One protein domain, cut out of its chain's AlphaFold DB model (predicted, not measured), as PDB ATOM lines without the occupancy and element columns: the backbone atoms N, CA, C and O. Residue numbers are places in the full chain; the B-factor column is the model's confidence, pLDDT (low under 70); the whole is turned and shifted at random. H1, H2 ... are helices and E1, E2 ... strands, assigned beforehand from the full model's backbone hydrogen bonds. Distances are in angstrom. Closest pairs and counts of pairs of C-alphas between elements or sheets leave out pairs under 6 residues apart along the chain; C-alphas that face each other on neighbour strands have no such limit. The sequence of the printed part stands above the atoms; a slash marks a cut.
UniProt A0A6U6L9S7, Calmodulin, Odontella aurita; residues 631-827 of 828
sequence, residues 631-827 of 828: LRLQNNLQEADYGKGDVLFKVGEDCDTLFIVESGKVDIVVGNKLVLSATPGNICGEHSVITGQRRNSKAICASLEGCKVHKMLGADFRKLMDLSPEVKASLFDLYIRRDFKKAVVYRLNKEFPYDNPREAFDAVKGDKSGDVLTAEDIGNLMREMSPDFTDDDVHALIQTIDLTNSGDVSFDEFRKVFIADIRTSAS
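What this domain is: This is residues 631 to 827 of the 828 residues of the protein "Calmodulin" of Odontella aurita (UniProt A0A6U6L9S7). A small sandwich of two sheets face to face, E2-E6-E4-E5 and E1-E7-E3, with strands crossed at 66 degrees, is joined to a cluster of crossed helices by the long helix H3. H3 packs on E5 with one side and on H4, H5 and H6 with others, H7 packs on H4, and short H1 and H2 sit near one end of the sandwich. The 197 printed residues hold seven named strands and seven named helices, in the order E1 E2 E3 E4 E5 H1 E6 E7 H2 H3 H4 H5 H6 H7; both sheets are antiparallel and the class is mixed. The whole is compact, with a radius of gyration of the C-alphas of 16.7 A and spans of 50 by 38 by 30 A.

Where its parts are: The larger sheet has E2, residues 647 to 649, E6, 698 to 701, E4, 666 to 670, and E5, 673 to 678, 14.9 A long. The other has E1, 638 to 642, from C-alpha 638 at (180.311, 343.667, 239.790), E7, 707 to 713, 18.9 A, and E3, 657 to 663, 18.2 A. H1 is residues 686 to 691, H2 714 to 723, H3 725 to 748, 34.8 A, H4 757 to 765, H5 775 to 785, H6 791 to 801, and H7 811 to 824, 20.3 A, ending at C-alpha 824 at (181.267, 354.625, 217.690).

How they stand to each other: In the hairpin E4 and E5, N 668 and O 676 are 2.8 A apart; between E6 and E4, N 667 and O 700 are 2.8 A apart; between E2 and E6, N 648 and O 699 are 2.9 A apart. E5, H1 and E6 form a split strand-helix-strand unit, two strands running the same way with E4 between them, with a right-handed crossover. H3 is on one face of this sheet, making two layers, a sheet and a helix, at a height of 10.9 A; the closest C-alphas of H3 and E5 are Lys 742 and Val 675, 6.1 A. In the strongly twisted second sheet, N 640 and O 709 of E1 and E7, and N 660 and O 710 of E3 and E7, are each 2.8 A apart. H2 only grazes this sheet with residues 714 to 717. H3, the hub, touches five helices, among them H1, at His 687 and Tyr 735, 5.9 A between C-alphas, and H5, about perpendicular at 74 degrees, at Ala 743 and Met 785, 5.5 A. H4 and H7 touch at a steep tilt of 58 degrees, opposite ways, at Pro 757 and Arg 815, 6.3 A between C-alphas. Every O i to N i+4 pair is within hydrogen-bond range in H1 to H6, and 7 of 10 in H7.

The domain as a whole: The C-alphas farthest apart, Asn 635 and Ser 769, are 52.4 A apart. The printed part has no cut, and no link is long. Its mean pLDDT is 85.1; residues 768 to 770 and 819 to 827 are under 70.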
ATOM      1  N   LEU A 631     182.267 340.952 226.090       86.81
ATOM      2  CA  LEU A 631     182.588 341.405 227.450       86.81
ATOM      3  C   LEU A 631     181.339 341.574 228.328       86.81
ATOM      4  O   LEU A 631     181.381 341.268 229.515       86.81
ATOM      5  N   ARG A 632     180.216 342.018 227.752       87.38
ATOM      6  CA  ARG A 632     178.945 342.199 228.478       87.38
ATOM      7  C   ARG A 632     178.247 340.884 228.830       87.38
ATOM      8  O   ARG A 632     177.393 340.875 229.703       87.38
ATOM      9  N   LEU A 633     178.590 339.782 228.162       85.56
ATOM     10  CA  LEU A 633     177.995 338.460 228.403       85.56
ATOM     11  C   LEU A 633     178.656 337.695 229.565       85.56
ATOM     12  O   LEU A 633     178.333 336.532 229.792       85.56
ATOM     13  N   GLN A 634     179.611 338.303 230.273       86.94
ATOM     14  CA  GLN A 634     180.369 337.634 231.330       86.94
ATOM     15  C   GLN A 634     179.586 337.601 232.650       86.94
ATOM     16  O   GLN A 634     179.023 338.602 233.078       86.94
ATOM     17  N   ASN A 635     179.596 336.452 233.333       76.25
ATOM     18  CA  ASN A 635     178.725 336.190 234.490       76.25
ATOM     19  C   ASN A 635     179.223 336.765 235.836       76.25
ATOM     20  O   ASN A 635     178.516 336.654 236.831       76.25
ATOM     21  N   ASN A 636     180.417 337.375 235.887       79.00
ATOM     22  CA  ASN A 636     181.083 337.806 237.134       79.00
ATOM     23  C   ASN A 636     181.295 339.330 237.221       79.00
ATOM     24  O   ASN A 636     182.247 339.802 237.842       79.00
ATOM     25  N   LEU A 637     180.443 340.107 236.556       89.12
ATOM     26  CA  LEU A 637     180.519 341.564 236.568       89.12
ATOM     27  C   LEU A 637     179.975 342.128 237.892       89.12
ATOM     28  O   LEU A 637     178.877 341.773 238.316       89.12
ATOM     29  N   GLN A 638     180.738 343.007 238.548       91.62
ATOM     30  CA  GLN A 638     180.311 343.667 239.790       91.62
ATOM     31  C   GLN A 638     179.663 345.014 239.478       91.62
ATOM     32  O   GLN A 638     180.299 345.876 238.875       91.62
ATOM     33  N   GLU A 639     178.424 345.227 239.903       93.75
ATOM     34  CA  GLU A 639     177.743 346.506 239.687       93.75
ATOM     35  C   GLU A 639     178.268 347.601 240.626       93.75
ATOM     36  O   GLU A 639     178.629 347.345 241.778       93.75
ATOM     37  N   ALA A 640     178.324 348.834 240.126       95.00
ATOM     38  CA  ALA A 640     178.646 350.018 240.904       95.00
ATOM     39  C   ALA A 640     177.935 351.251 240.337       95.00
ATOM     40  O   ALA A 640     177.893 351.452 239.121       95.00
ATOM     41  N   ASP A 641     177.454 352.104 241.235       96.12
ATOM     42  CA  ASP A 641     176.807 353.368 240.904       96.12
ATOM     43  C   ASP A 641     177.734 354.544 241.215       96.12
ATOM     44  O   ASP A 641     178.441 354.553 242.227       96.12
ATOM     45  N   TYR A 642     177.722 355.540 240.335       96.94
ATOM     46  CA  TYR A 642     178.516 356.760 240.444       96.94
ATOM     47  C   TYR A 642     177.605 357.974 240.256       96.94
ATOM     48  O   TYR A 642     176.866 358.055 239.275       96.94
ATOM     49  N   GLY A 643     177.654 358.932 241.177       96.19
ATOM     50  CA  GLY A 643     176.969 360.215 241.053       96.19
ATOM     51  C   GLY A 643     177.670 361.155 240.070       96.19
ATOM     52  O   GLY A 643     178.817 360.945 239.672       96.19
ATOM     53  N   LYS A 644     176.991 362.238 239.675       95.88
ATOM     54  CA  LYS A 644     177.589 363.263 238.808       95.88
ATOM     55  C   LYS A 644     178.864 363.835 239.434       95.88
ATOM     56  O   LYS A 644     178.831 364.389 240.529       95.88
ATOM     57  N   GLY A 645     179.957 363.808 238.679       93.81
ATOM     58  CA  GLY A 645     181.263 364.308 239.106       93.81
ATOM     59  C   GLY A 645     182.109 363.277 239.852       93.81
ATOM     60  O   GLY A 645     183.297 363.533 240.068       93.81
ATOM     61  N   ASP A 646     181.550 362.110 240.186       97.06
ATOM     62  CA  ASP A 646     182.316 361.039 240.812       97.06
ATOM     63  C   ASP A 646     183.376 360.507 239.851       97.06
ATOM     64  O   ASP A 646     183.167 360.365 238.642       97.06
ATOM     65  N   VAL A 647     184.545 360.213 240.413       95.38
ATOM     66  CA  VAL A 647     185.712 359.761 239.663       95.38
ATOM     67  C   VAL A 647     185.787 358.243 239.739       95.38
ATOM     68  O   VAL A 647     185.922 357.684 240.825       95.38
ATOM     69  N   LEU A 648     185.730 357.580 238.584       94.56
ATOM     70  CA  LEU A 648     185.837 356.123 238.491       94.56
ATOM     71  C   LEU A 648     187.282 355.665 238.707       94.56
ATOM     72  O   LEU A 648     187.519 354.680 239.399       94.56
ATOM     73  N   PHE A 649     188.232 356.393 238.111       94.69
ATOM     74  CA  PHE A 649     189.670 356.237 238.323       94.69
ATOM     75  C   PHE A 649     190.415 357.532 237.966       94.69
ATOM     76  O   PHE A 649     189.944 358.341 237.151       94.69
ATOM     77  N   LYS A 650     191.588 357.731 238.568       93.44
ATOM     78  CA  LYS A 650     192.475 358.890 238.362       93.44
ATOM     79  C   LYS A 650     193.724 358.508 237.572       93.44
ATOM     80  O   LYS A 650     194.123 357.350 237.534       93.44
ATOM     81  N   VAL A 651     194.366 359.517 236.982       91.06
ATOM     82  CA  VAL A 651     195.696 359.381 236.370       91.06
ATOM     83  C   VAL A 651     196.693 358.893 237.426       91.06
ATOM     84  O   VAL A 651     196.683 359.379 238.555       91.06
ATOM     85  N   GLY A 652     197.549 357.942 237.057       87.75
ATOM     86  CA  GLY A 652     198.581 357.374 237.924       87.75
ATOM     87  C   GLY A 652     198.113 356.249 238.853       87.75
ATOM     88  O   GLY A 652     198.950 355.681 239.545       87.75
ATOM     89  N   GLU A 653     196.821 355.903 238.881       89.12
ATOM     90  CA  GLU A 653     196.330 354.794 239.711       89.12
ATOM     91  C   GLU A 653     196.792 353.425 239.176       89.12
ATOM     92  O   GLU A 653     196.689 353.143 237.979       89.12
ATOM     93  N   ASP A 654     197.251 352.558 240.083       77.62
ATOM     94  CA  ASP A 654     197.615 351.153 239.834       77.62
ATOM     95  C   ASP A 654     196.358 350.258 239.921       77.62
ATOM     96  O   ASP A 654     196.207 349.444 240.832       77.62
ATOM     97  N   CYS A 655     195.386 350.470 239.027       77.12
ATOM     98  CA  CYS A 655     194.060 349.848 239.125       77.12
ATOM     99  C   CYS A 655     193.809 348.800 238.027       77.12
ATOM    100  O   CYS A 655     193.533 349.153 236.881       77.12
ATOM    101  N   ASP A 656     193.801 347.516 238.401       88.44
ATOM    102  CA  ASP A 656     193.563 346.359 237.519       88.44
ATOM    103  C   ASP A 656     192.059 346.043 237.356       88.44
ATOM    104  O   ASP A 656     191.568 344.967 237.702       88.44
ATOM    105  N   THR A 657     191.274 347.023 236.907       91.81
ATOM    106  CA  THR A 657     189.815 346.880 236.732       91.81
ATOM    107  C   THR A 657     189.339 347.537 235.442       91.81
ATOM    108  O   THR A 657     189.637 348.697 235.176       91.81
ATOM    109  N   LEU A 658     188.574 346.811 234.636       92.94
ATOM    110  CA  LEU A 658     187.878 347.347 233.469       92.94
ATOM    111  C   LEU A 658     186.453 347.742 233.870       92.94
ATOM    112  O   LEU A 658     185.805 347.032 234.635       92.94
ATOM    113  N   PHE A 659     185.954 348.848 233.330       94.25
ATOM    114  CA  PHE A 659     184.597 349.325 233.573       94.25
ATOM    115  C   PHE A 659     183.785 349.264 232.281       94.25
ATOM    116  O   PHE A 659     184.250 349.710 231.231       94.25
ATOM    117  N   ILE A 660     182.562 348.750 232.361       94.19
ATOM    118  CA  ILE A 660     181.589 348.692 231.270       94.19
ATOM    119  C   ILE A 660     180.404 349.563 231.681       94.19
ATOM    120  O   ILE A 660     179.830 349.361 232.745       94.19
ATOM    121  N   VAL A 661     180.047 350.555 230.871       93.50
ATOM    122  CA  VAL A 661     178.942 351.468 231.188       93.50
ATOM    123  C   VAL A 661     177.617 350.775 230.877       93.50
ATOM    124  O   VAL A 661     177.418 350.319 229.755       93.50
ATOM    125  N   GLU A 662     176.713 350.690 231.847       92.81
ATOM    126  CA  GLU A 662     175.358 350.148 231.668       92.81
ATOM    127  C   GLU A 662     174.364 351.279 231.378       92.81
ATOM    128  O   GLU A 662     173.585 351.193 230.432       92.81
ATOM    129  N   SER A 663     174.431 352.368 232.147       93.62
ATOM    130  CA  SER A 663     173.611 353.567 231.958       93.62
ATOM    131  C   SER A 663     174.403 354.840 232.274       93.62
ATOM    132  O   SER A 663     175.395 354.821 233.007       93.62
ATOM    133  N   GLY A 664     173.969 355.967 231.708       92.88
ATOM    134  CA  GLY A 664     174.643 357.255 231.862       92.88
ATOM    135  C   GLY A 664     175.856 357.437 230.941       92.88
ATOM    136  O   GLY A 664     176.030 356.732 229.948       92.88
ATOM    137  N   LYS A 665     176.674 358.448 231.244       94.06
ATOM    138  CA  LYS A 665     177.793 358.912 230.420       94.06
ATOM    139  C   LYS A 665     179.024 359.131 231.293       94.06
ATOM    140  O   LYS A 665     178.976 359.922 232.233       94.06
ATOM    141  N   VAL A 666     180.131 358.477 230.951       95.06
ATOM    142  CA  VAL A 666     181.426 358.621 231.632       95.06
ATOM    143  C   VAL A 666     182.404 359.355 230.721       95.06
ATOM    144  O   VAL A 666     182.769 358.849 229.662       95.06
ATOM    145  N   ASP A 667     182.863 360.528 231.137       94.50
ATOM    146  CA  ASP A 667     183.837 361.335 230.409       94.50
ATOM    147  C   ASP A 667     185.266 360.924 230.768       94.50
ATOM    148  O   ASP A 667     185.641 360.853 231.940       94.50
ATOM    149  N   ILE A 668     186.074 360.661 229.742       93.69
ATOM    150  CA  ILE A 668     187.496 360.349 229.865       93.69
ATOM    151  C   ILE A 668     188.286 361.599 229.504       93.69
ATOM    152  O   ILE A 668     188.189 362.118 228.386       93.69
ATOM    153  N   VAL A 669     189.071 362.070 230.466       93.06
ATOM    154  CA  VAL A 669     189.806 363.331 230.391       93.06
ATOM    155  C   VAL A 669     191.306 363.108 230.568       93.06
ATOM    156  O   VAL A 669     191.743 362.264 231.358       93.06
ATOM    157  N   VAL A 670     192.097 363.891 229.838       90.56
ATOM    158  CA  VAL A 670     193.557 363.978 229.982       90.56
ATOM    159  C   VAL A 670     193.900 365.422 230.329       90.56
ATOM    160  O   VAL A 670     193.427 366.358 229.682       90.56
ATOM    161  N   GLY A 671     194.641 365.613 231.424       84.94
ATOM    162  CA  GLY A 671     194.721 366.915 232.088       84.94
ATOM    163  C   GLY A 671     193.324 367.368 232.523       84.94
ATOM    164  O   GLY A 671     192.723 366.751 233.401       84.94
ATOM    165  N   ASN A 672     192.794 368.396 231.853       86.81
ATOM    166  CA  ASN A 672     191.432 368.919 232.034       86.81
ATOM    167  C   ASN A 672     190.635 368.963 230.717       86.81
ATOM    168  O   ASN A 672     189.676 369.723 230.611       86.81
ATOM    169  N   LYS A 673     191.057 368.209 229.698       92.50
ATOM    170  CA  LYS A 673     190.436 368.217 228.371       92.50
ATOM    171  C   LYS A 673     189.697 366.912 228.124       92.50
ATOM    172  O   LYS A 673     190.227 365.833 228.397       92.50
ATOM    173  N   LEU A 674     188.475 367.017 227.608       90.38
ATOM    174  CA  LEU A 674     187.680 365.868 227.192       90.38
ATOM    175  C   LEU A 674     188.317 365.194 225.971       90.38
ATOM    176  O   LEU A 674     188.612 365.855 224.975       90.38
ATOM    177  N   VAL A 675     188.506 363.875 226.052       88.31
ATOM    178  CA  VAL A 675     189.033 363.055 224.949       88.31
ATOM    179  C   VAL A 675     187.915 362.251 224.288       88.31
ATOM    180  O   VAL A 675     187.787 362.215 223.063       88.31
ATOM    181  N   LEU A 676     187.121 361.551 225.100       89.31
ATOM    182  CA  LEU A 676     185.962 360.786 224.648       89.31
ATOM    183  C   LEU A 676     185.011 360.514 225.812       89.31
ATOM    184  O   LEU A 676     185.408 360.567 226.974       89.31
ATOM    185  N   SER A 677     183.777 360.150 225.484       90.06
ATOM    186  CA  SER A 677     182.771 359.754 226.465       90.06
ATOM    187  C   SER A 677     182.339 358.311 226.235       90.06
ATOM    188  O   SER A 677     181.981 357.932 225.120       90.06
ATOM    189  N   ALA A 678     182.369 357.497 227.286       89.88
ATOM    190  CA  ALA A 678     181.804 356.159 227.289       89.88
ATOM    191  C   ALA A 678     180.311 356.232 227.649       89.88
ATOM    192  O   ALA A 678     179.933 356.641 228.744       89.88
ATOM    193  N   THR A 679     179.477 355.860 226.686       90.50
ATOM    194  CA  THR A 679     178.013 355.726 226.759       90.50
ATOM    195  C   THR A 679     177.613 354.265 227.020       90.50
ATOM    196  O   THR A 679     178.503 353.407 227.038       90.50
ATOM    197  N   PRO A 680     176.321 353.938 227.219       90.25
ATOM    198  CA  PRO A 680     175.881 352.569 227.479       90.25
ATOM    199  C   PRO A 680     176.465 351.548 226.498       90.25
ATOM    200  O   PRO A 680     176.482 351.729 225.282       90.25
ATOM    201  N   GLY A 681     177.009 350.475 227.057       85.62
ATOM    202  CA  GLY A 681     177.734 349.423 226.373       85.62
ATOM    203  C   GLY A 681     179.225 349.700 226.129       85.62
ATOM    204  O   GLY A 681     179.995 348.755 225.910       85.62
ATOM    205  N   ASN A 682     179.688 350.945 226.150       89.62
ATOM    206  CA  ASN A 682     181.106 351.233 225.963       89.62
ATOM    207  C   ASN A 682     181.924 350.925 227.223       89.62
ATOM    208  O   ASN A 682     181.412 350.885 228.339       89.62
ATOM    209  N   ILE A 683     183.217 350.679 227.018       91.56
ATOM    210  CA  ILE A 683     184.156 350.342 228.089       91.56
ATOM    211  C   ILE A 683     185.113 351.500 228.357       91.56
ATOM    212  O   ILE A 683     185.392 352.299 227.452       91.56
ATOM    213  N   CYS A 684     185.643 351.561 229.574       92.00
ATOM    214  CA  CYS A 684     186.762 352.420 229.932       92.00
ATOM    215  C   CYS A 684     187.704 351.721 230.915       92.00
ATOM    216  O   CYS A 684     187.320 350.836 231.682       92.00
ATOM    217  N   GLY A 685     188.964 352.137 230.879       89.69
ATOM    218  CA  GLY A 685     190.002 351.565 231.719       89.69
ATOM    219  C   GLY A 685     190.685 350.322 231.134       89.69
ATOM    220  O   GLY A 685     191.342 349.569 231.847       89.69
ATOM    221  N   GLU A 686     190.577 350.115 229.835       89.38
ATOM    222  CA  GLU A 686     191.216 349.020 229.115       89.38
ATOM    223  C   GLU A 686     192.748 349.118 229.095       89.38
ATOM    224  O   GLU A 686     193.398 348.098 229.278       89.38
ATOM    225  N   HIS A 687     193.318 350.327 228.972       87.56
ATOM    226  CA  HIS A 687     194.772 350.540 228.868       87.56
ATOM    227  C   HIS A 687     195.539 349.824 229.990       87.56
ATOM    228  O   HIS A 687     196.296 348.904 229.725       87.56
ATOM    229  N   SER A 688     195.257 350.173 231.250       88.62
ATOM    230  CA  SER A 688     195.971 349.620 232.413       88.62
ATOM    231  C   SER A 688     195.812 348.103 232.551       88.62
ATOM    232  O   SER A 688     196.753 347.412 232.924       88.62
ATOM    233  N   VAL A 689     194.643 347.560 232.196       89.62
ATOM    234  CA  VAL A 689     194.368 346.118 232.302       89.62
ATOM    235  C   VAL A 689     195.096 345.321 231.212       89.62
ATOM    236  O   VAL A 689     195.494 344.176 231.451       89.62
ATOM    237  N   ILE A 690     195.261 345.913 230.023       86.88
ATOM    238  CA  ILE A 690     195.925 345.297 228.868       86.88
ATOM    239  C   ILE A 690     197.449 345.422 228.971       86.88
ATOM    240  O   ILE A 690     198.143 344.430 228.767       86.88
ATOM    241  N   THR A 691     197.965 346.614 229.287       83.94
ATOM    242  CA  THR A 691     199.410 346.901 229.301       83.94
ATOM    243  C   THR A 691     200.065 346.613 230.652       83.94
ATOM    244  O   THR A 691     201.281 346.469 230.728       83.94
ATOM    245  N   GLY A 692     199.283 346.550 231.736       85.50
ATOM    246  CA  GLY A 692     199.800 346.497 233.107       85.50
ATOM    247  C   GLY A 692     200.369 347.831 233.607       85.50
ATOM    248  O   GLY A 692     200.866 347.894 234.729       85.50
ATOM    249  N   GLN A 693     200.308 348.896 232.801       84.88
ATOM    250  CA  GLN A 693     200.798 350.226 233.164       84.88
ATOM    251  C   GLN A 693     199.761 351.008 233.986       84.88
ATOM    252  O   GLN A 693     198.580 350.652 234.072       84.88
ATOM    253  N   ARG A 694     200.197 352.120 234.587       89.06
ATOM    254  CA  ARG A 694     199.330 353.044 235.335       89.06
ATOM    255  C   ARG A 694     198.306 353.725 234.435       89.06
ATOM    256  O   ARG A 694     198.514 353.906 233.240       89.06
ATOM    257  N   ARG A 695     197.190 354.172 235.020       90.00
ATOM    258  CA  ARG A 695     196.188 354.975 234.295       90.00
ATOM    259  C   ARG A 695     196.815 356.223 233.672       90.00
ATOM    260  O   ARG A 695     197.325 357.079 234.386       90.00
ATOM    261  N   ASN A 696     196.665 356.380 232.362       88.38
ATOM    262  CA  ASN A 696     197.096 357.570 231.620       88.38
ATOM    263  C   ASN A 696     195.994 358.641 231.467       88.38
ATOM    264  O   ASN A 696     196.213 359.691 230.874       88.38
ATOM    265  N   SER A 697     194.795 358.395 232.003       91.75
ATOM    266  CA  SER A 697     193.650 359.307 231.936       91.75
ATOM    267  C   SER A 697     192.798 359.220 233.202       91.75
ATOM    268  O   SER A 697     192.899 358.261 233.967       91.75
ATOM    269  N   LYS A 698     191.924 360.205 233.405       94.56
ATOM    270  CA  LYS A 698     190.910 360.219 234.468       94.56
ATOM    271  C   LYS A 698     189.532 359.944 233.863       94.56
ATOM    272  O   LYS A 698     189.247 360.440 232.777       94.56
ATOM    273  N   ALA A 699     188.684 359.185 234.553       95.31
ATOM    274  CA  ALA A 699     187.299 358.931 234.142       95.31
ATOM    275  C   ALA A 699     186.311 359.489 235.173       95.31
ATOM    276  O   ALA A 699     186.475 359.260 236.372       95.31
ATOM    277  N   ILE A 700     185.304 360.232 234.712       96.25
ATOM    278  CA  ILE A 700     184.360 360.979 235.555       96.25
ATOM    279  C   ILE A 700     182.932 360.711 235.083       96.25
ATOM    280  O   ILE A 700     182.665 360.773 233.886       96.25
ATOM    281  N   CYS A 701     181.996 360.458 235.994       96.38
ATOM    282  CA  CYS A 701     180.586 360.404 235.620       96.38
ATOM    283  C   CYS A 701     180.067 361.808 235.261       96.38
ATOM    284  O   CYS A 701     180.089 362.727 236.082       96.38
ATOM    285  N   ALA A 702     179.602 361.977 234.026       93.50
ATOM    286  CA  ALA A 702     179.118 363.244 233.484       93.50
ATOM    287  C   ALA A 702     177.587 363.383 233.545       93.50
ATOM    288  O   ALA A 702     177.063 364.500 233.525       93.50
ATOM    289  N   SER A 703     176.863 362.262 233.630       93.31
ATOM    290  CA  SER A 703     175.398 362.246 233.678       93.31
ATOM    291  C   SER A 703     174.837 362.867 234.954       93.31
ATOM    292  O   SER A 703     175.290 362.569 236.056       93.31
ATOM    293  N   LEU A 704     173.795 363.695 234.804       90.94
ATOM    294  CA  LEU A 704     173.062 364.302 235.925       90.94
ATOM    295  C   LEU A 704     172.405 363.250 236.828       90.94
ATOM    296  O   LEU A 704     172.435 363.397 238.043       90.94
ATOM    297  N   GLU A 705     171.855 362.193 236.230       92.75
ATOM    298  CA  GLU A 705     171.175 361.089 236.924       92.75
ATOM    299  C   GLU A 705     172.147 360.063 237.534       92.75
ATOM    300  O   GLU A 705     171.717 359.099 238.159       92.75
ATOM    301  N   GLY A 706     173.458 360.273 237.376       94.38
ATOM    302  CA  GLY A 706     174.486 359.294 237.714       94.38
ATOM    303  C   GLY A 706     174.764 358.297 236.585       94.38
ATOM    304  O   GLY A 706     174.205 358.376 235.487       94.38
ATOM    305  N   CYS A 707     175.698 357.391 236.847       95.94
ATOM    306  CA  CYS A 707     176.176 356.376 235.922       95.94
ATOM    307  C   CYS A 707     176.157 355.017 236.620       95.94
ATOM    308  O   CYS A 707     176.777 354.867 237.676       95.94
ATOM    309  N   LYS A 708     175.514 354.025 235.998       96.19
ATOM    310  CA  LYS A 708     175.599 352.626 236.427       96.19
ATOM    311  C   LYS A 708     176.655 351.918 235.594       96.19
ATOM    312  O   LYS A 708     176.633 351.997 234.361       96.19
ATOM    313  N   VAL A 709     177.605 351.262 236.252       95.62
ATOM    314  CA  VAL A 709     178.716 350.575 235.585       95.62
ATOM    315  C   VAL A 709     178.934 349.173 236.142       95.62
ATOM    316  O   VAL A 709     178.722 348.898 237.320       95.62
ATOM    317  N   HIS A 710     179.442 348.296 235.287       95.25
ATOM    318  CA  HIS A 710     179.897 346.956 235.620       95.25
ATOM    319  C   HIS A 710     181.424 346.920 235.670       95.25
ATOM    320  O   HIS A 710     182.099 347.291 234.710       95.25
ATOM    321  N   LYS A 711     181.979 346.462 236.789       94.38
ATOM    322  CA  LYS A 711     183.413 346.277 237.010       94.38
ATOM    323  C   LYS A 711     183.809 344.842 236.684       94.38
ATOM    324  O   LYS A 711     183.190 343.891 237.162       94.38
ATOM    325  N   MET A 712     184.884 344.702 235.921       92.88
ATOM    326  CA  MET A 712     185.530 343.436 235.603       92.88
ATOM    327  C   MET A 712     186.970 343.466 236.111       92.88
ATOM    328  O   MET A 712     187.738 344.359 235.752       92.88
ATOM    329  N   LEU A 713     187.351 342.489 236.934       90.81
ATOM    330  CA  LEU A 713     188.729 342.361 237.413       90.81
ATOM    331  C   LEU A 713     189.663 342.002 236.253       90.81
ATOM    332  O   LEU A 713     189.316 341.186 235.395       90.81
ATOM    333  N   GLY A 714     190.873 342.560 236.244       89.31
ATOM    334  CA  GLY A 714     191.827 342.311 235.166       89.31
ATOM    335  C   GLY A 714     192.248 340.849 235.039       89.31
ATOM    336  O   GLY A 714     192.494 340.372 233.934       89.31
ATOM    337  N   ALA A 715     192.242 340.089 236.139       88.94
ATOM    338  CA  ALA A 715     192.460 338.644 236.103       88.94
ATOM    339  C   ALA A 715     191.400 337.906 235.263       88.94
ATOM    340  O   ALA A 715     191.743 337.002 234.502       88.94
ATOM    341  N   ASP A 716     190.128 338.296 235.366       89.06
ATOM    342  CA  ASP A 716     189.044 337.686 234.589       89.06
ATOM    343  C   ASP A 716     189.049 338.175 233.141       89.06
ATOM    344  O   ASP A 716     188.826 337.389 232.219       89.06
ATOM    345  N   PHE A 717     189.405 339.445 232.928       89.50
ATOM    346  CA  PHE A 717     189.650 339.982 231.596       89.50
ATOM    347  C   PHE A 717     190.747 339.199 230.859       89.50
ATOM    348  O   PHE A 717     190.531 338.751 229.736       89.50
ATOM    349  N   ARG A 718     191.910 338.979 231.490       89.31
ATOM    350  CA  ARG A 718     193.036 338.253 230.877       89.31
ATOM    351  C   ARG A 718     192.680 336.802 230.550       89.31
ATOM    352  O   ARG A 718     192.950 336.372 229.434       89.31
ATOM    353  N   LYS A 719     191.963 336.097 231.437       88.25
ATOM    354  CA  LYS A 719     191.425 334.754 231.135       88.25
ATOM    355  C   LYS A 719     190.541 334.757 229.887       88.25
ATOM    356  O   LYS A 719     190.652 333.860 229.059       88.25
ATOM    357  N   LEU A 720     189.670 335.759 229.737       86.94
ATOM    358  CA  LEU A 720     188.829 335.885 228.546       86.94
ATOM    359  C   LEU A 720     189.666 336.145 227.284       86.94
ATOM    360  O   LEU A 720     189.359 335.591 226.229       86.94
ATOM    361  N   MET A 721     190.720 336.959 227.385       88.44
ATOM    362  CA  MET A 721     191.620 337.238 226.260       88.44
ATOM    363  C   MET A 721     192.413 336.004 225.823       88.44
ATOM    364  O   MET A 721     192.614 335.815 224.625       88.44
ATOM    365  N   ASP A 722     192.830 335.158 226.766       87.00
ATOM    366  CA  ASP A 722     193.534 333.907 226.461       87.00
ATOM    367  C   ASP A 722     192.617 332.888 225.766       87.00
ATOM    368  O   ASP A 722     193.065 332.118 224.918       87.00
ATOM    369  N   LEU A 723     191.316 332.913 226.079       85.50
ATOM    370  CA  LEU A 723     190.306 332.070 225.433       85.50
ATOM    371  C   LEU A 723     189.884 332.571 224.044       85.50
ATOM    372  O   LEU A 723     189.356 331.784 223.260       85.50
ATOM    373  N   SER A 724     190.080 333.858 223.728       84.50
ATOM    374  CA  SER A 724     189.691 334.437 222.436       84.50
ATOM    375  C   SER A 724     190.720 335.451 221.910       84.50
ATOM    376  O   SER A 724     190.607 336.660 222.159       84.50
ATOM    377  N   PRO A 725     191.697 334.982 221.110       84.50
ATOM    378  CA  PRO A 725     192.697 335.837 220.471       84.50
ATOM    379  C   PRO A 725     192.098 336.935 219.579       84.50
ATOM    380  O   PRO A 725     192.648 338.031 219.491       84.50
ATOM    381  N   GLU A 726     190.954 336.686 218.938       79.62
ATOM    382  CA  GLU A 726     190.288 337.655 218.058       79.62
ATOM    383  C   GLU A 726     189.690 338.830 218.844       79.62
ATOM    384  O   GLU A 726     189.772 339.989 218.416       79.62
ATOM    385  N   VAL A 727     189.105 338.544 220.014       84.19
ATOM    386  CA  VAL A 727     188.617 339.574 220.941       84.19
ATOM    387  C   VAL A 727     189.800 340.371 221.479       84.19
ATOM    388  O   VAL A 727     189.740 341.602 221.478       84.19
ATOM    389  N   LYS A 728     190.894 339.689 221.847       87.56
ATOM    390  CA  LYS A 728     192.141 340.329 222.282       87.56
ATOM    391  C   LYS A 728     192.661 341.311 221.238       87.56
ATOM    392  O   LYS A 728     192.856 342.474 221.569       87.56
ATOM    393  N   ALA A 729     192.795 340.890 219.980       86.06
ATOM    394  CA  ALA A 729     193.245 341.757 218.889       86.06
ATOM    395  C   ALA A 729     192.320 342.970 218.675       86.06
ATOM    396  O   ALA A 729     192.791 344.085 218.469       86.06
ATOM    397  N   SER A 730     191.001 342.782 218.781       87.56
ATOM    398  CA  SER A 730     190.023 343.867 218.602       87.56
ATOM    399  C   SER A 730     190.063 344.900 219.736       87.56
ATOM    400  O   SER A 730     189.871 346.091 219.503       87.56
ATOM    401  N   LEU A 731     190.287 344.460 220.976       86.94
ATOM    402  CA  LEU A 731     190.443 345.360 222.123       86.94
ATOM    403  C   LEU A 731     191.823 346.022 222.147       86.94
ATOM    404  O   LEU A 731     191.937 347.155 222.609       86.94
ATOM    405  N   PHE A 732     192.834 345.338 221.610       86.88
ATOM    406  CA  PHE A 732     194.165 345.878 221.371       86.88
ATOM    407  C   PHE A 732     194.107 347.067 220.391       86.88
ATOM    408  O   PHE A 732     194.482 348.182 220.744       86.88
ATOM    409  N   ASP A 733     193.481 346.869 219.224       85.25
ATOM    410  CA  ASP A 733     193.180 347.925 218.239       85.25
ATOM    411  C   ASP A 733     192.407 349.107 218.869       85.25
ATOM    412  O   ASP A 733     192.742 350.274 218.653       85.25
ATOM    413  N   LEU A 734     191.415 348.817 219.725       85.56
ATOM    414  CA  LEU A 734     190.628 349.841 220.419       85.56
ATOM    415  C   LEU A 734     191.466 350.706 221.376       85.56
ATOM    416  O   LEU A 734     191.305 351.929 221.355       85.56
ATOM    417  N   TYR A 735     192.294 350.114 222.249       86.00
ATOM    418  CA  TYR A 735     193.029 350.916 223.239       86.00
ATOM    419  C   TYR A 735     194.108 351.768 222.573       86.00
ATOM    420  O   TYR A 735     194.255 352.934 222.931       86.00
ATOM    421  N   ILE A 736     194.809 351.214 221.581       84.81
ATOM    422  CA  ILE A 736     195.895 351.902 220.881       84.81
ATOM    423  C   ILE A 736     195.381 353.177 220.209       84.81
ATOM    424  O   ILE A 736     195.959 354.251 220.372       84.81
ATOM    425  N   ARG A 737     194.231 353.096 219.528       85.94
ATOM    426  CA  ARG A 737     193.582 354.266 218.910       85.94
ATOM    427  C   ARG A 737     193.165 355.310 219.937       85.94
ATOM    428  O   ARG A 737     193.318 356.509 219.706       85.94
ATOM    429  N   ARG A 738     192.655 354.867 221.089       87.44
ATOM    430  CA  ARG A 738     192.288 355.771 222.184       87.44
ATOM    431  C   ARG A 738     193.507 356.460 222.781       87.44
ATOM    432  O   ARG A 738     193.408 357.643 223.090       87.44
ATOM    433  N   ASP A 739     194.631 355.770 222.928       87.19
ATOM    434  CA  ASP A 739     195.867 356.371 223.429       87.19
ATOM    435  C   ASP A 739     196.473 357.351 222.426       87.19
ATOM    436  O   ASP A 739     196.846 358.452 222.823       87.19
ATOM    437  N   PHE A 740     196.449 357.032 221.132       88.12
ATOM    438  CA  PHE A 740     196.802 357.995 220.088       88.12
ATOM    439  C   PHE A 740     195.942 359.260 220.177       88.12
ATOM    440  O   PHE A 740     196.452 360.379 220.195       88.12
ATOM    441  N   LYS A 741     194.626 359.102 220.351       88.06
ATOM    442  CA  LYS A 741     193.703 360.227 220.535       88.06
ATOM    443  C   LYS A 741     193.998 361.054 221.787       88.06
ATOM    444  O   LYS A 741     193.946 362.282 221.732       88.06
ATOM    445  N   LYS A 742     194.321 360.400 222.907       89.12
ATOM    446  CA  LYS A 742     194.764 361.075 224.137       89.12
ATOM    447  C   LYS A 742     196.041 361.879 223.889       89.12
ATOM    448  O   LYS A 742     196.106 363.020 224.337       89.12
ATOM    449  N   ALA A 743     197.000 361.323 223.149       90.00
ATOM    450  CA  ALA A 743     198.262 361.988 222.843       90.00
ATOM    451  C   ALA A 743     198.048 363.239 221.975       90.00
ATOM    452  O   ALA A 743     198.590 364.298 222.283       90.00
ATOM    453  N   VAL A 744     197.164 363.169 220.971       89.50
ATOM    454  CA  VAL A 744     196.774 364.345 220.171       89.50
ATOM    455  C   VAL A 744     196.109 365.424 221.038       89.50
ATOM    456  O   VAL A 744     196.473 366.596 220.941       89.50
ATOM    457  N   VAL A 745     195.176 365.050 221.925       89.00
ATOM    458  CA  VAL A 745     194.529 365.992 222.863       89.00
ATOM    459  C   VAL A 745     195.538 366.627 223.815       89.00
ATOM    460  O   VAL A 745     195.452 367.826 224.083       89.00
ATOM    461  N   TYR A 746     196.504 365.846 224.294       88.81
ATOM    462  CA  TYR A 746     197.579 366.317 225.159       88.81
ATOM    463  C   TYR A 746     198.468 367.350 224.449       88.81
ATOM    464  O   TYR A 746     198.657 368.445 224.977       88.81
ATOM    465  N   ARG A 747     198.917 367.048 223.222       89.56
ATOM    466  CA  ARG A 747     199.720 367.931 222.352       89.56
ATOM    467  C   ARG A 747     198.995 369.239 222.022       89.56
ATOM    468  O   ARG A 747     199.561 370.317 222.175       89.56
ATOM    469  N   LEU A 748     197.743 369.156 221.567       88.81
ATOM    470  CA  LEU A 748     196.958 370.328 221.162       88.81
ATOM    471  C   LEU A 748     196.425 371.147 222.342       88.81
ATOM    472  O   LEU A 748     196.066 372.311 222.165       88.81
ATOM    473  N   ASN A 749     196.307 370.537 223.525       89.31
ATOM    474  CA  ASN A 749     195.637 371.110 224.693       89.31
ATOM    475  C   ASN A 749     194.217 371.642 224.376       89.31
ATOM    476  O   ASN A 749     193.758 372.660 224.907       89.31
ATOM    477  N   LYS A 750     193.503 370.936 223.494       88.81
ATOM    478  CA  LYS A 750     192.133 371.239 223.057       88.81
ATOM    479  C   LYS A 750     191.240 370.021 223.247       88.81
ATOM    480  O   LYS A 750     191.678 368.892 223.044       88.81
ATOM    481  N   GLU A 751     189.992 370.268 223.629       86.69
ATOM    482  CA  GLU A 751     188.988 369.214 223.790       86.69
ATOM    483  C   GLU A 751     188.617 368.618 222.432       86.69
ATOM    484  O   GLU A 751     188.603 369.321 221.423       86.69
ATOM    485  N   PHE A 752     188.334 367.321 222.421       83.75
ATOM    486  CA  PHE A 752     187.854 366.604 221.248       83.75
ATOM    487  C   PHE A 752     186.314 366.487 221.294       83.75
ATOM    488  O   PHE A 752     185.776 366.246 222.381       83.75
ATOM    489  N   PRO A 753     185.585 366.551 220.157       80.81
ATOM    490  CA  PRO A 753     186.053 366.594 218.762       80.81
ATOM    491  C   PRO A 753     186.563 367.963 218.300       80.81
ATOM    492  O   PRO A 753     186.157 368.989 218.828       80.81
ATOM    493  N   TYR A 754     187.438 367.961 217.290       79.75
ATOM    494  CA  TYR A 754     187.931 369.181 216.641       79.75
ATOM    495  C   TYR A 754     187.093 369.532 215.414       79.75
ATOM    496  O   TYR A 754     186.781 368.647 214.616       79.75
ATOM    497  N   ASP A 755     186.819 370.824 215.219       74.56
ATOM    498  CA  ASP A 755     186.095 371.322 214.040       74.56
ATOM    499  C   ASP A 755     186.880 371.091 212.740       74.56
ATOM    500  O   ASP A 755     186.302 370.754 211.708       74.56
ATOM    501  N   ASN A 756     188.210 371.239 212.790       80.44
ATOM    502  CA  ASN A 756     189.100 370.993 211.660       80.44
ATOM    503  C   ASN A 756     190.093 369.853 211.970       80.44
ATOM    504  O   ASN A 756     191.109 370.081 212.626       80.44
ATOM    505  N   PRO A 757     189.867 368.636 211.446       82.31
ATOM    506  CA  PRO A 757     190.766 367.490 211.602       82.31
ATOM    507  C   PRO A 757     192.189 367.742 211.089       82.31
ATOM    508  O   PRO A 757     193.127 367.092 211.547       82.31
ATOM    509  N   ARG A 758     192.362 368.686 210.151       86.00
ATOM    510  CA  ARG A 758     193.679 369.057 209.628       86.00
ATOM    511  C   ARG A 758     194.559 369.708 210.684       86.00
ATOM    512  O   ARG A 758     195.755 369.458 210.696       86.00
ATOM    513  N   GLU A 759     193.965 370.456 211.613       85.94
ATOM    514  CA  GLU A 759     194.708 371.031 212.736       85.94
ATOM    515  C   GLU A 759     195.368 369.934 213.580       85.94
ATOM    516  O   GLU A 759     196.535 370.047 213.943       85.94
ATOM    517  N   ALA A 760     194.637 368.850 213.849       86.06
ATOM    518  CA  ALA A 760     195.169 367.704 214.572       86.06
ATOM    519  C   ALA A 760     196.262 366.982 213.786       86.06
ATOM    520  O   ALA A 760     197.290 366.649 214.364       86.06
ATOM    521  N   PHE A 761     196.073 366.790 212.481       88.12
ATOM    522  CA  PHE A 761     197.075 366.163 211.621       88.12
ATOM    523  C   PHE A 761     198.395 366.946 211.596       88.12
ATOM    524  O   PHE A 761     199.453 366.395 211.896       88.12
ATOM    525  N   ASP A 762     198.322 368.247 211.309       87.50
ATOM    526  CA  ASP A 762     199.495 369.121 211.240       87.50
ATOM    527  C   ASP A 762     200.187 369.223 212.609       87.50
ATOM    528  O   ASP A 762     201.412 369.314 212.693       87.50
ATOM    529  N   ALA A 763     199.409 369.172 213.696       85.25
ATOM    530  CA  ALA A 763     199.957 369.162 215.039       85.25
ATOM    531  C   ALA A 763     200.761 367.899 215.331       85.25
ATOM    532  O   ALA A 763     201.756 368.035 216.032       85.25
ATOM    533  N   VAL A 764     200.372 366.719 214.821       86.56
ATOM    534  CA  VAL A 764     201.136 365.466 214.988       86.56
ATOM    535  C   VAL A 764     202.487 365.555 214.286       86.56
ATOM    536  O   VAL A 764     203.503 365.253 214.909       86.56
ATOM    537  N   LYS A 765     202.481 366.022 213.038       85.12
ATOM    538  CA  LYS A 765     203.638 366.042 212.142       85.12
ATOM    539  C   LYS A 765     204.762 366.989 212.571       85.12
ATOM    540  O   LYS A 765     205.930 366.719 212.341       85.12
ATOM    541  N   GLY A 766     204.429 368.126 213.182       71.69
ATOM    542  CA  GLY A 766     205.418 369.122 213.609       71.69
ATOM    543  C   GLY A 766     206.019 369.952 212.462       71.69
ATOM    544  O   GLY A 766     206.131 371.171 212.610       71.69
ATOM    545  N   ASP A 767     206.330 369.348 211.308       70.69
ATOM    546  CA  ASP A 767     206.601 370.046 210.044       70.69
ATOM    547  C   ASP A 767     205.327 370.162 209.177       70.69
ATOM    548  O   ASP A 767     204.419 369.337 209.250       70.69
ATOM    549  N   LYS A 768     205.212 371.225 208.369       67.25
ATOM    550  CA  LYS A 768     204.042 371.450 207.488       67.25
ATOM    551  C   LYS A 768     204.278 370.981 206.045       67.25
ATOM    552  O   LYS A 768     203.577 371.432 205.139       67.25
ATOM    553  N   SER A 769     205.278 370.132 205.803       60.03
ATOM    554  CA  SER A 769     205.662 369.680 204.460       60.03
ATOM    555  C   SER A 769     205.154 368.268 204.156       60.03
ATOM    556  O   SER A 769     205.652 367.284 204.685       60.03
ATOM    557  N   GLY A 770     204.190 368.147 203.238       68.50
ATOM    558  CA  GLY A 770     203.657 366.863 202.755       68.50
ATOM    559  C   GLY A 770     202.454 366.330 203.547       68.50
ATOM    560  O   GLY A 770     202.184 366.774 204.661       68.50
ATOM    561  N   ASP A 771     201.753 365.339 202.992       81.81
ATOM    562  CA  ASP A 771     200.429 364.873 203.461       81.81
ATOM    563  C   ASP A 771     200.425 363.474 204.105       81.81
ATOM    564  O   ASP A 771     199.407 362.778 204.115       81.81
ATOM    565  N   VAL A 772     201.562 363.070 204.675       87.25
ATOM    566  CA  VAL A 772     201.741 361.792 205.382       87.25
ATOM    567  C   VAL A 772     202.353 361.996 206.771       87.25
ATOM    568  O   VAL A 772     203.157 362.918 206.946       87.25
ATOM    569  N   LEU A 773     201.957 361.153 207.731       86.81
ATOM    570  CA  LEU A 773     202.591 360.975 209.041       86.81
ATOM    571  C   LEU A 773     203.488 359.743 208.989       86.81
ATOM    572  O   LEU A 773     203.029 358.654 208.632       86.81
ATOM    573  N   THR A 774     204.740 359.926 209.379       88.81
ATOM    574  CA  THR A 774     205.736 358.860 209.454       88.81
ATOM    575  C   THR A 774     205.691 358.153 210.809       88.81
ATOM    576  O   THR A 774     205.106 358.638 211.785       88.81
ATOM    577  N   ALA A 775     206.366 357.006 210.897       86.75
ATOM    578  CA  ALA A 775     206.557 356.308 212.165       86.75
ATOM    579  C   ALA A 775     207.250 357.176 213.231       86.75
ATOM    580  O   ALA A 775     206.939 357.071 214.417       86.75
ATOM    581  N   GLU A 776     208.159 358.054 212.803       88.06
ATOM    582  CA  GLU A 776     208.871 358.979 213.683       88.06
ATOM    583  C   GLU A 776     207.924 360.036 214.268       88.06
ATOM    584  O   GLU A 776     207.911 360.233 215.485       88.06
ATOM    585  N   ASP A 777     207.064 360.638 213.438       90.00
ATOM    586  CA  ASP A 777     206.076 361.639 213.873       90.00
ATOM    587  C   ASP A 777     205.144 361.072 214.953       90.00
ATOM    588  O   ASP A 777     204.910 361.682 216.004       90.00
ATOM    589  N   ILE A 778     204.636 359.861 214.703       88.38
ATOM    590  CA  ILE A 778     203.742 359.149 215.616       88.38
ATOM    591  C   ILE A 778     204.490 358.758 216.895       88.38
ATOM    592  O   ILE A 778     203.975 358.963 217.995       88.38
ATOM    593  N   GLY A 779     205.711 358.230 216.776       88.88
ATOM    594  CA  GLY A 779     206.523 357.845 217.927       88.88
ATOM    595  C   GLY A 779     206.853 359.024 218.840       88.88
ATOM    596  O   GLY A 779     206.747 358.903 220.062       88.88
ATOM    597  N   ASN A 780     207.178 360.183 218.264       90.44
ATOM    598  CA  ASN A 780     207.431 361.414 219.010       90.44
ATOM    599  C   ASN A 780     206.177 361.873 219.775       90.44
ATOM    600  O   ASN A 780     206.259 362.151 220.971       90.44
ATOM    601  N   LEU A 781     205.000 361.843 219.140       91.31
ATOM    602  CA  LEU A 781     203.722 362.156 219.793       91.31
ATOM    603  C   LEU A 781     203.411 361.249 220.980       91.31
ATOM    604  O   LEU A 781     203.039 361.734 222.051       91.31
ATOM    605  N   MET A 782     203.534 359.938 220.796       89.44
ATOM    606  CA  MET A 782     203.199 358.983 221.851       89.44
ATOM    607  C   MET A 782     204.143 359.137 223.050       89.44
ATOM    608  O   MET A 782     203.683 359.168 224.196       89.44
ATOM    609  N   ARG A 783     205.445 359.326 222.784       89.88
ATOM    610  CA  ARG A 783     206.476 359.499 223.817       89.88
ATOM    611  C   ARG A 783     206.387 360.823 224.576       89.88
ATOM    612  O   ARG A 783     206.773 360.871 225.741       89.88
ATOM    613  N   GLU A 784     205.829 361.872 223.974       87.19
ATOM    614  CA  GLU A 784     205.518 363.122 224.683       87.19
ATOM    615  C   GLU A 784     204.428 362.947 225.751       87.19
ATOM    616  O   GLU A 784     204.487 363.589 226.802       87.19
ATOM    617  N   MET A 785     203.431 362.095 225.493       85.06
ATOM    618  CA  MET A 785     202.377 361.792 226.465       85.06
ATOM    619  C   MET A 785     202.874 360.833 227.556       85.06
ATOM    620  O   MET A 785     202.536 361.002 228.729       85.06
ATOM    621  N   SER A 786     203.650 359.815 227.181       81.06
ATOM    622  CA  SER A 786     204.272 358.876 228.117       81.06
ATOM    623  C   SER A 786     205.595 358.353 227.546       81.06
ATOM    624  O   SER A 786     205.582 357.693 226.508       81.06
ATOM    625  N   PRO A 787     206.736 358.580 228.222       82.25
ATOM    626  CA  PRO A 787     208.040 358.103 227.754       82.25
ATOM    627  C   PRO A 787     208.169 356.576 227.644       82.25
ATOM    628  O   PRO A 787     209.119 356.098 227.032       82.25
ATOM    629  N   ASP A 788     207.233 355.819 228.225       80.62
ATOM    630  CA  ASP A 788     207.273 354.356 228.304       80.62
ATOM    631  C   ASP A 788     206.810 353.656 227.009       80.62
ATOM    632  O   ASP A 788     206.860 352.429 226.931       80.62
ATOM    633  N   PHE A 789     206.354 354.406 225.995       82.38
ATOM    634  CA  PHE A 789     205.979 353.846 224.691       82.38
ATOM    635  C   PHE A 789     207.208 353.336 223.925       82.38
ATOM    636  O   PHE A 789     208.117 354.102 223.581       82.38
ATOM    637  N   THR A 790     207.207 352.039 223.622       85.44
ATOM    638  CA  THR A 790     208.272 351.366 222.867       85.44
ATOM    639  C   THR A 790     208.090 351.530 221.356       85.44
ATOM    640  O   THR A 790     207.002 351.858 220.883       85.44
ATOM    641  N   ASP A 791     209.138 351.275 220.569       84.50
ATOM    642  CA  ASP A 791     209.020 351.268 219.101       84.50
ATOM    643  C   ASP A 791     208.071 350.161 218.603       84.50
ATOM    644  O   ASP A 791     207.380 350.346 217.601       84.50
ATOM    645  N   ASP A 792     207.955 349.053 219.342       83.88
ATOM    646  CA  ASP A 792     206.977 347.997 219.062       83.88
ATOM    647  C   ASP A 792     205.535 348.503 219.236       83.88
ATOM    648  O   ASP A 792     204.670 348.210 218.405       83.88
ATOM    649  N   ASP A 793     205.272 349.323 220.262       81.44
ATOM    650  CA  ASP A 793     203.962 349.957 220.465       81.44
ATOM    651  C   ASP A 793     203.631 350.948 219.338       81.44
ATOM    652  O   ASP A 793     202.485 351.030 218.888       81.44
ATOM    653  N   VAL A 794     204.636 351.682 218.847       84.69
ATOM    654  CA  VAL A 794     204.491 352.611 217.713       84.69
ATOM    655  C   VAL A 794     204.202 351.846 216.422       84.69
ATOM    656  O   VAL A 794     203.280 352.205 215.690       84.69
ATOM    657  N   HIS A 795     204.910 350.746 216.162       84.81
ATOM    658  CA  HIS A 795     204.628 349.883 215.014       84.81
ATOM    659  C   HIS A 795     203.224 349.271 215.074       84.81
ATOM    660  O   HIS A 795     202.511 349.256 214.067       84.81
ATOM    661  N   ALA A 796     202.799 348.812 216.250       81.81
ATOM    662  CA  ALA A 796     201.451 348.303 216.471       81.81
ATOM    663  C   ALA A 796     200.368 349.377 216.242       81.81
ATOM    664  O   ALA A 796     199.301 349.091 215.683       81.81
ATOM    665  N   LEU A 797     200.649 350.624 216.629       83.62
ATOM    666  CA  LEU A 797     199.799 351.776 216.346       83.62
ATOM    667  C   LEU A 797     199.695 352.056 214.852       83.62
ATOM    668  O   LEU A 797     198.577 352.191 214.355       83.62
ATOM    669  N   ILE A 798     200.810 352.059 214.125       84.12
ATOM    670  CA  ILE A 798     200.810 352.259 212.671       84.12
ATOM    671  C   ILE A 798     199.966 351.184 211.991       84.12
ATOM    672  O   ILE A 798     199.028 351.533 211.294       84.12
ATOM    673  N   GLN A 799     200.165 349.896 212.288       81.69
ATOM    674  CA  GLN A 799     199.337 348.807 211.726       81.69
ATOM    675  C   GLN A 799     197.828 348.974 211.998       81.69
ATOM    676  O   GLN A 799     196.960 348.452 211.288       81.69
ATOM    677  N   THR A 800     197.498 349.697 213.065       78.88
ATOM    678  CA  THR A 800     196.125 349.960 213.474       78.88
ATOM    679  C   THR A 800     195.503 351.128 212.699       78.88
ATOM    680  O   THR A 800     194.308 351.061 212.373       78.88
ATOM    681  N   ILE A 801     196.268 352.175 212.390       78.38
ATOM    682  CA  ILE A 801     195.771 353.424 211.782       78.38
ATOM    683  C   ILE A 801     196.105 353.565 210.287       78.38
ATOM    684  O   ILE A 801     195.344 354.209 209.571       78.38
ATOM    685  N   ASP A 802     197.176 352.926 209.818       81.31
ATOM    686  CA  ASP A 802     197.506 352.729 208.408       81.31
ATOM    687  C   ASP A 802     196.522 351.704 207.840       81.31
ATOM    688  O   ASP A 802     196.543 350.506 208.147       81.31
ATOM    689  N   LEU A 803     195.564 352.205 207.071       74.62
ATOM    690  CA  LEU A 803     194.528 351.381 206.481       74.62
ATOM    691  C   LEU A 803     194.979 350.821 205.138       74.62
ATOM    692  O   LEU A 803     194.349 349.861 204.699       74.62
ATOM    693  N   THR A 804     195.996 351.381 204.481       72.06
ATOM    694  CA  THR A 804     196.531 350.932 203.186       72.06
ATOM    695  C   THR A 804     197.654 349.902 203.317       72.06
ATOM    696  O   THR A 804     197.814 349.086 202.405       72.06
ATOM    697  N   ASN A 805     198.305 349.832 204.477       74.06
ATOM    698  CA  ASN A 805     199.562 349.127 204.746       74.06
ATOM    699  C   ASN A 805     200.756 349.721 203.971       74.06
ATOM    700  O   ASN A 805     201.630 348.969 203.532       74.06
ATOM    701  N   SER A 806     200.780 351.042 203.754       75.19
ATOM    702  CA  SER A 806     201.920 351.724 203.122       75.19
ATOM    703  C   SER A 806     203.140 351.875 204.031       75.19
ATOM    704  O   SER A 806     204.239 352.084 203.523       75.19
ATOM    705  N   GLY A 807     202.966 351.777 205.349       77.44
ATOM    706  CA  GLY A 807     203.985 352.084 206.357       77.44
ATOM    707  C   GLY A 807     203.909 353.522 206.882       77.44
ATOM    708  O   GLY A 807     204.305 353.761 208.020       77.44
ATOM    709  N   ASP A 808     203.331 354.436 206.102       82.56
ATOM    710  CA  ASP A 808     203.000 355.810 206.487       82.56
ATOM    711  C   ASP A 808     201.477 356.013 206.539       82.56
ATOM    712  O   ASP A 808     200.726 355.235 205.951       82.56
ATOM    713  N   VAL A 809     201.014 357.069 207.220       85.00
ATOM    714  CA  VAL A 809     199.580 357.370 207.396       85.00
ATOM    715  C   VAL A 809     199.217 358.667 206.681       85.00
ATOM    716  O   VAL A 809     199.628 359.754 207.088       85.00
ATOM    717  N   SER A 810     198.408 358.576 205.632       86.44
ATOM    718  CA  SER A 810     197.923 359.743 204.887       86.44
ATOM    719  C   SER A 810     196.916 360.585 205.683       86.44
ATOM    720  O   SER A 810     196.265 360.106 206.618       86.44
ATOM    721  N   PHE A 811     196.715 361.843 205.275       84.50
ATOM    722  CA  PHE A 811     195.676 362.690 205.873       84.50
ATOM    723  C   PHE A 811     194.275 362.065 205.789       84.50
ATOM    724  O   PHE A 811     193.511 362.172 206.745       84.50
ATOM    725  N   ASP A 812     193.930 361.385 204.694       77.88
ATOM    726  CA  ASP A 812     192.615 360.750 204.562       77.88
ATOM    727  C   ASP A 812     192.442 359.535 205.481       77.88
ATOM    728  O   ASP A 812     191.359 359.345 206.041       77.88
ATOM    729  N   GLU A 813     193.494 358.742 205.696       80.38
ATOM    730  CA  GLU A 813     193.482 357.657 206.685       80.38
ATOM    731  C   GLU A 813     193.358 358.203 208.099       80.38
ATOM    732  O   GLU A 813     192.468 357.777 208.841       80.38
ATOM    733  N   PHE A 814     194.175 359.204 208.440       84.00
ATOM    734  CA  PHE A 814     194.089 359.894 209.721       84.00
ATOM    735  C   PHE A 814     192.680 360.441 209.937       84.00
ATOM    736  O   PHE A 814     192.049 360.148 210.948       84.00
ATOM    737  N   ARG A 815     192.136 361.175 208.963       79.81
ATOM    738  CA  ARG A 815     190.792 361.751 209.022       79.81
ATOM    739  C   ARG A 815     189.741 360.666 209.244       79.81
ATOM    740  O   ARG A 815     188.874 360.837 210.096       79.81
ATOM    741  N   LYS A 816     189.818 359.539 208.530       76.19
ATOM    742  CA  LYS A 816     188.874 358.424 208.701       76.19
ATOM    743  C   LYS A 816     188.986 357.787 210.077       76.19
ATOM    744  O   LYS A 816     187.972 357.670 210.751       76.19
ATOM    745  N   VAL A 817     190.183 357.420 210.516       74.69
ATOM    746  CA  VAL A 817     190.401 356.729 211.793       74.69
ATOM    747  C   VAL A 817     190.095 357.639 212.986       74.69
ATOM    748  O   VAL A 817     189.431 357.226 213.936       74.69
ATOM    749  N   PHE A 818     190.535 358.893 212.919       74.19
ATOM    750  CA  PHE A 818     190.444 359.857 214.011       74.19
ATOM    751  C   PHE A 818     189.026 360.425 214.184       74.19
ATOM    752  O   PHE A 818     188.591 360.666 215.313       74.19
ATOM    753  N   ILE A 819     188.270 360.596 213.089       64.81
ATOM    754  CA  ILE A 819     186.874 361.078 213.123       64.81
ATOM    755  C   ILE A 819     185.879 359.930 213.292       64.81
ATOM    756  O   ILE A 819     184.891 360.113 214.002       64.81
ATOM    757  N   ALA A 820     186.095 358.752 212.688       57.22
ATOM    758  CA  ALA A 820     185.138 357.641 212.788       57.22
ATOM    759  C   ALA A 820     184.885 357.216 214.243       57.22
ATOM    760  O   ALA A 820     183.771 356.808 214.577       57.22
ATOM    761  N   ASP A 821     185.864 357.415 215.133       51.12
ATOM    762  CA  ASP A 821     185.710 357.152 216.563       51.12
ATOM    763  C   ASP A 821     184.651 358.043 217.256       51.12
ATOM    764  O   ASP A 821     184.139 357.649 218.305       51.12
ATOM    765  N   ILE A 822     184.251 359.185 216.666       47.66
ATOM    766  CA  ILE A 822     183.115 360.022 217.121       47.66
ATOM    767  C   ILE A 822     181.790 359.257 216.997       47.66
ATOM    768  O   ILE A 822     180.943 359.331 217.891       47.66
ATOM    769  N   ARG A 823     181.613 358.488 215.915       41.47
ATOM    770  CA  ARG A 823     180.364 357.763 215.625       41.47
ATOM    771  C   ARG A 823     180.216 356.501 216.473       41.47
ATOM    772  O   ARG A 823     179.127 356.223 216.957       41.47
ATOM    773  N   THR A 824     181.304 355.788 216.773       42.25
ATOM    774  CA  THR A 824     181.267 354.625 217.690       42.25
ATOM    775  C   THR A 824     180.960 354.969 219.149       42.25
ATOM    776  O   THR A 824     180.589 354.077 219.911       42.25
ATOM    777  N   SER A 825     181.125 356.227 219.568       34.31
ATOM    778  CA  SER A 825     180.630 356.706 220.869       34.31
ATOM    779  C   SER A 825     179.139 357.069 220.859       34.31
ATOM    780  O   SER A 825     178.539 357.128 221.934       34.31
ATOM    781  N   ALA A 826     178.551 357.283 219.676       29.28
ATOM    782  CA  ALA A 826     177.141 357.626 219.486       29.28
ATOM    783  C   ALA A 826     176.250 356.405 219.174       29.28
ATOM    784  O   ALA A 826     175.110 356.383 219.625       29.28
ATOM    785  N   SER A 827     176.774 355.371 218.498       29.55
ATOM    786  CA  SER A 827     175.958 354.229 218.059       29.55
ATOM    787  C   SER A 827     175.565 353.288 219.207       29.55
ATOM    788  O   SER A 827     176.432 352.620 219.791       29.55
TER     789      SER A 827